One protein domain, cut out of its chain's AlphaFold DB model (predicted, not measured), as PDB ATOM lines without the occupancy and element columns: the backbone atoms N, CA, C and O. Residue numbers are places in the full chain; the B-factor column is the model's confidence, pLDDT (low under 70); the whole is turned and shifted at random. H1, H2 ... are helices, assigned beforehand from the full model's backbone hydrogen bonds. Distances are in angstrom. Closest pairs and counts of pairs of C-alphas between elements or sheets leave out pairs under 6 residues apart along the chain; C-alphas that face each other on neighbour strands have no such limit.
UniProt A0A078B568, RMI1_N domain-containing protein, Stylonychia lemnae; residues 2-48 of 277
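What this domain is: This is residues 2 to 48 of the 277 residues of the protein "RMI1_N domain-containing protein" of Stylonychia lemnae (UniProt A0A078B568). One long helix, H3, makes the longest side of a loosely joined frame; a shorter helix, H2, crosses it at a steep angle with a gap between them, and H1, a single short turn, sits near H3 as well. The links 6 to 12 and 23 to 30 join the helices round the outside of this gap. The printed part has 47 residues with three named helices, H1, H2 and H3 in chain order, and no named strand; its class is all helix. It is compact, with a radius of gyration of the C-alphas of 10.4 A, and spans 26 by 20 by 18 A.

How they stand to each other: Begin with H3, residues 31 to 46, and look from it to H2, residues 13 to 22. The two are close but not clearly touching: their closest C-alphas, those of Glu 19 and Leu 41, are 7.8 A apart. They run opposite ways at a steep tilt of 59 degrees. Now look at H1, residues 2 to 5, which is also close to H3 but not clearly touching it; the closest C-alphas, those of Phe 4 and Lys 42, are 7.4 A apart. H1 and H2 are apart. In H2 and H3 every O i to N i+4 pair is within hydrogen-bond range; H1 is too short for such a pair, and its one O i to N i+3 pair is within range.

Where its parts are: Find C-alpha 31 at (289.962, 257.392, 100.282); from there H3 runs 22.6 A to C-alpha 46 at (270.845, 257.326, 112.274). H2 begins at C-alpha 13, (273.984, 271.606, 106.053), and runs 14.1 A to C-alpha 22. H1 measures 5.1 A from C-alpha 2 to C-alpha 5.

The domain as a whole: The C-alphas of Thr 29 and Gln 48 are the two farthest apart, at 27.8 A. The links H1 to H2 and H2 to H3 are short, and the printed part has no cut. The mean pLDDT of the printed part is 93.0, and no printed residue is under 70.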
ATOM      1  N   GLN A   2     276.437 264.271  98.791       93.62
ATOM      2  CA  GLN A   2     276.145 263.169  97.856       93.62
ATOM      3  C   GLN A   2     276.119 261.780  98.515       93.62
ATOM      4  O   GLN A   2     275.086 261.129  98.508       93.62
ATOM      5  N   TYR A   3     277.186 261.410  99.235       94.81
ATOM      6  CA  TYR A   3     277.268 260.134  99.962       94.81
ATOM      7  C   TYR A   3     276.059 259.847 100.883       94.81
ATOM      8  O   TYR A   3     275.620 258.708 100.999       94.81
ATOM      9  N   PHE A   4     275.494 260.868 101.541       94.94
ATOM     10  CA  PHE A   4     274.306 260.692 102.386       94.94
ATOM     11  C   PHE A   4     273.043 260.496 101.544       94.94
ATOM     12  O   PHE A   4     272.240 259.625 101.865       94.94
ATOM     13  N   GLN A   5     272.899 261.249 100.454       93.50
ATOM     14  CA  GLN A   5     271.759 261.145  99.541       93.50
ATOM     15  C   GLN A   5     271.715 259.777  98.850       93.50
ATOM     16  O   GLN A   5     270.644 259.180  98.775       93.50
ATOM     17  N   ASP A   6     272.874 259.229  98.476       92.19
ATOM     18  CA  ASP A   6     273.003 257.867  97.932       92.19
ATOM     19  C   ASP A   6     272.553 256.791  98.942       92.19
ATOM     20  O   ASP A   6     272.183 255.680  98.574       92.19
ATOM     21  N   ASN A   7     272.553 257.128 100.236       92.44
ATOM     22  CA  ASN A   7     272.069 256.286 101.330       92.44
ATOM     23  C   ASN A   7     270.663 256.682 101.823       92.44
ATOM     24  O   ASN A   7     270.218 256.171 102.854       92.44
ATOM     25  N   LEU A   8     269.958 257.564 101.101       92.25
ATOM     26  CA  LEU A   8     268.619 258.079 101.432       92.25
ATOM     27  C   LEU A   8     268.563 258.872 102.743       92.25
ATOM     28  O   LEU A   8     267.558 258.875 103.458       92.25
ATOM     29  N   LEU A   9     269.660 259.547 103.067       95.06
ATOM     30  CA  LEU A   9     269.801 260.399 104.235       95.06
ATOM     31  C   LEU A   9     269.948 261.850 103.782       95.06
ATOM     32  O   LEU A   9     270.715 262.171 102.875       95.06
ATOM     33  N   TYR A  10     269.243 262.746 104.464       96.69
ATOM     34  CA  TYR A  10     269.154 264.152 104.079       96.69
ATOM     35  C   TYR A  10     269.523 265.051 105.260       96.69
ATOM     36  O   TYR A  10     268.652 265.731 105.788       96.69
ATOM     37  N   PRO A  11     270.782 265.047 105.737       97.00
ATOM     38  CA  PRO A  11     271.180 265.904 106.846       97.00
ATOM     39  C   PRO A  11     271.113 267.387 106.466       97.00
ATOM     40  O   PRO A  11     271.488 267.770 105.358       97.00
ATOM     41  N   THR A  12     270.744 268.245 107.417       96.88
ATOM     42  CA  THR A  12     270.888 269.696 107.249       96.88
ATOM     43  C   THR A  12     272.357 270.081 107.086       96.88
ATOM     44  O   THR A  12     273.248 269.539 107.750       96.88
ATOM     45  N   GLN A  13     272.624 271.094 106.256       95.62
ATOM     46  CA  GLN A  13     273.984 271.606 106.053       95.62
ATOM     47  C   GLN A  13     274.623 272.081 107.369       95.62
ATOM     48  O   GLN A  13     275.827 271.909 107.582       95.62
ATOM     49  N   LYS A  14     273.819 272.645 108.282       96.69
ATOM     50  CA  LYS A  14     274.260 273.068 109.619       96.69
ATOM     51  C   LYS A  14     274.731 271.881 110.460       96.69
ATOM     52  O   LYS A  14     275.803 271.958 111.056       96.69
ATOM     53  N   TRP A  15     273.957 270.796 110.497       96.44
ATOM     54  CA  TRP A  15     274.335 269.597 111.243       96.44
ATOM     55  C   TRP A  15     275.590 268.958 110.644       96.44
ATOM     56  O   TRP A  15     276.570 268.739 111.356       96.44
ATOM     57  N   LEU A  16     275.605 268.754 109.321       96.12
ATOM     58  CA  LEU A  16     276.708 268.080 108.639       96.12
ATOM     59  C   LEU A  16     278.029 268.844 108.790       96.12
ATOM     60  O   LEU A  16     279.046 268.255 109.145       96.12
ATOM     61  N   SER A  17     278.022 270.160 108.565       94.75
ATOM     62  CA  SER A  17     279.227 270.985 108.725       94.75
ATOM     63  C   SER A  17     279.731 271.011 110.173       94.75
ATOM     64  O   SER A  17     280.941 270.981 110.399       94.75
ATOM     65  N   GLY A  18     278.822 271.010 111.154       95.69
ATOM     66  CA  GLY A  18     279.167 270.897 112.570       95.69
ATOM     67  C   GLY A  18     279.826 269.561 112.925       95.69
ATOM     68  O   GLY A  18     280.830 269.550 113.637       95.69
ATOM     69  N   GLU A  19     279.308 268.442 112.416       95.00
ATOM     70  CA  GLU A  19     279.885 267.113 112.664       95.00
ATOM     71  C   GLU A  19     281.229 266.902 111.967       95.00
ATOM     72  O   GLU A  19     282.162 266.370 112.568       95.00
ATOM     73  N   VAL A  20     281.354 267.350 110.716       92.94
ATOM     74  CA  VAL A  20     282.603 267.250 109.944       92.94
ATOM     75  C   VAL A  20     283.740 267.990 110.653       92.94
ATOM     76  O   VAL A  20     284.862 267.480 110.714       92.94
ATOM     77  N   ARG A  21     283.447 269.156 111.247       93.12
ATOM     78  CA  ARG A  21     284.402 269.900 112.082       93.12
ATOM     79  C   ARG A  21     284.719 269.162 113.380       93.12
ATOM     80  O   ARG A  21     285.886 268.989 113.692       93.12
ATOM     81  N   ARG A  22     283.705 268.694 114.117       93.50
ATOM     82  CA  ARG A  22     283.899 268.007 115.411       93.50
ATOM     83  C   ARG A  22     284.713 266.718 115.309       93.50
ATOM     84  O   ARG A  22     285.379 266.346 116.266       93.50
ATOM     85  N   ARG A  23     284.648 266.031 114.169       90.19
ATOM     86  CA  ARG A  23     285.310 264.736 113.944       90.19
ATOM     87  C   ARG A  23     286.619 264.842 113.155       90.19
ATOM     88  O   ARG A  23     287.143 263.809 112.745       90.19
ATOM     89  N   ASN A  24     287.129 266.058 112.926       88.31
ATOM     90  CA  ASN A  24     288.396 266.336 112.234       88.31
ATOM     91  C   ASN A  24     288.559 265.525 110.935       88.31
ATOM     92  O   ASN A  24     289.450 264.685 110.774       88.31
ATOM     93  N   PHE A  25     287.654 265.740 109.978       87.69
ATOM     94  CA  PHE A  25     287.741 265.071 108.672       87.69
ATOM     95  C   PHE A  25     289.001 265.455 107.876       87.69
ATOM     96  O   PHE A  25     289.412 264.667 107.029       87.69
ATOM     97  N   SER A  26     289.644 266.588 108.196       81.88
ATOM     98  CA  SER A  26     290.913 267.056 107.608       81.88
ATOM     99  C   SER A  26     292.033 266.019 107.639       81.88
ATOM    100  O   SER A  26     292.880 266.010 106.756       81.88
ATOM    101  N   ASP A  27     292.013 265.124 108.626       82.94
ATOM    102  CA  ASP A  27     293.124 264.203 108.877       82.94
ATOM    103  C   ASP A  27     293.009 262.906 108.055       82.94
ATOM    104  O   ASP A  27     293.800 261.981 108.222       82.94
ATOM    105  N   ALA A  28     291.979 262.780 107.209       84.81
ATOM    106  CA  ALA A  28     291.837 261.631 106.319       84.81
ATOM    107  C   ALA A  28     292.828 261.761 105.152       84.81
ATOM    108  O   ALA A  28     292.613 262.543 104.230       84.81
ATOM    109  N   THR A  29     293.905 260.977 105.185       81.62
ATOM    110  CA  THR A  29     294.998 261.034 104.192       81.62
ATOM    111  C   THR A  29     294.797 260.080 103.010       81.62
ATOM    112  O   THR A  29     295.665 259.960 102.150       81.62
ATOM    113  N   GLY A  30     293.634 259.427 102.919       90.38
ATOM    114  CA  GLY A  30     293.286 258.545 101.809       90.38
ATOM    115  C   GLY A  30     291.796 258.211 101.744       90.38
ATOM    116  O   GLY A  30     291.059 258.364 102.720       90.38
ATOM    117  N   GLU A  31     291.365 257.713 100.586       90.75
ATOM    118  CA  GLU A  31     289.962 257.392 100.282       90.75
ATOM    119  C   GLU A  31     289.365 256.368 101.259       90.75
ATOM    120  O   GLU A  31     288.258 256.549 101.761       90.75
ATOM    121  N   GLN A  32     290.127 255.330 101.622       89.25
ATOM    122  CA  GLN A  32     289.673 254.319 102.583       89.25
ATOM    123  C   GLN A  32     289.379 254.915 103.966       89.25
ATOM    124  O   GLN A  32     288.361 254.596 104.577       89.25
ATOM    125  N   GLN A  33     290.242 255.810 104.456       91.94
ATOM    126  CA  GLN A  33     290.032 256.478 105.744       91.94
ATOM    127  C   GLN A  33     288.838 257.433 105.686       91.94
ATOM    128  O   GLN A  33     288.076 257.523 106.651       91.94
ATOM    129  N   LEU A  34     288.652 258.127 104.560       92.12
ATOM    130  CA  LEU A  34     287.495 258.989 104.343       92.12
ATOM    131  C   LEU A  34     286.195 258.179 104.382       92.12
ATOM    132  O   LEU A  34     285.288 258.540 105.129       92.12
ATOM    133  N   ASN A  35     286.132 257.057 103.663       93.06
ATOM    134  CA  ASN A  35     284.961 256.179 103.646       93.06
ATOM    135  C   ASN A  35     284.653 255.619 105.041       93.06
ATOM    136  O   ASN A  35     283.505 255.652 105.472       93.06
ATOM    137  N   GLN A  36     285.668 255.216 105.810       93.81
ATOM    138  CA  GLN A  36     285.473 254.798 107.204       93.81
ATOM    139  C   GLN A  36     284.914 255.922 108.088       93.81
ATOM    140  O   GLN A  36     284.047 255.679 108.928       93.81
ATOM    141  N   LYS A  37     285.395 257.164 107.924       94.88
ATOM    142  CA  LYS A  37     284.851 258.320 108.656       94.88
ATOM    143  C   LYS A  37     283.410 258.629 108.233       94.88
ATOM    144  O   LYS A  37     282.604 258.991 109.090       94.88
ATOM    145  N   LEU A  38     283.083 258.475 106.949       95.25
ATOM    146  CA  LEU A  38     281.734 258.667 106.414       95.25
ATOM    147  C   LEU A  38     280.748 257.618 106.945       95.25
ATOM    148  O   LEU A  38     279.685 258.008 107.421       95.25
ATOM    149  N   GLU A  39     281.121 256.334 106.971       95.31
ATOM    150  CA  GLU A  39     280.284 255.274 107.558       95.31
ATOM    151  C   GLU A  39     280.021 255.533 109.048       95.31
ATOM    152  O   GLU A  39     278.872 255.530 109.486       95.31
ATOM    153  N   LYS A  40     281.050 255.895 109.827       95.38
ATOM    154  CA  LYS A  40     280.869 256.270 111.245       95.38
ATOM    155  C   LYS A  40     279.942 257.473 111.426       95.38
ATOM    156  O   LYS A  40     279.210 257.567 112.411       95.38
ATOM    157  N   LEU A  41     279.996 258.438 110.508       96.38
ATOM    158  CA  LEU A  41     279.123 259.606 110.560       96.38
ATOM    159  C   LEU A  41     277.679 259.250 110.187       96.38
ATOM    160  O   LEU A  41     276.749 259.787 110.787       96.38
ATOM    161  N   LYS A  42     277.489 258.329 109.241       95.75
ATOM    162  CA  LYS A  42     276.189 257.750 108.895       95.75
ATOM    163  C   LYS A  42     275.584 256.991 110.075       95.75
ATOM    164  O   LYS A  42     274.437 257.252 110.420       95.75
ATOM    165  N   GLU A  43     276.351 256.128 110.742       95.00
ATOM    166  CA  GLU A  43     275.913 255.443 111.967       95.00
ATOM    167  C   GLU A  43     275.451 256.445 113.029       95.00
ATOM    168  O   GLU A  43     274.376 256.301 113.609       95.00
ATOM    169  N   TYR A  44     276.229 257.510 113.232       95.00
ATOM    170  CA  TYR A  44     275.879 258.557 114.182       95.00
ATOM    171  C   TYR A  44     274.621 259.338 113.782       95.00
ATOM    172  O   TYR A  44     273.804 259.645 114.647       95.00
ATOM    173  N   TYR A  45     274.443 259.641 112.492       96.00
ATOM    174  CA  TYR A  45     273.248 260.313 111.971       96.00
ATOM    175  C   TYR A  45     271.976 259.527 112.296       96.00
ATOM    176  O   TYR A  45     271.000 260.090 112.785       96.00
ATOM    177  N   VAL A  46     271.999 258.213 112.066       95.56
ATOM    178  CA  VAL A  46     270.845 257.326 112.274       95.56
ATOM    179  C   VAL A  46     270.436 257.257 113.757       95.56
ATOM    180  O   VAL A  46     269.259 257.061 114.067       95.56
ATOM    181  N   GLN A  47     271.372 257.508 114.673       94.31
ATOM    182  CA  GLN A  47     271.122 257.601 116.115       94.31
ATOM    183  C   GLN A  47     270.522 258.948 116.555       94.31
ATOM    184  O   GLN A  47     270.110 259.069 117.704       94.31
ATOM    185  N   GLN A  48     270.466 259.969 115.693       94.50
ATOM    186  CA  GLN A  48     269.891 261.275 116.044       94.50
ATOM    187  C   GLN A  48     268.371 261.313 115.842       94.50
ATOM    188  O   GLN A  48     267.803 260.489 115.120       94.50
TER     189      GLN A  48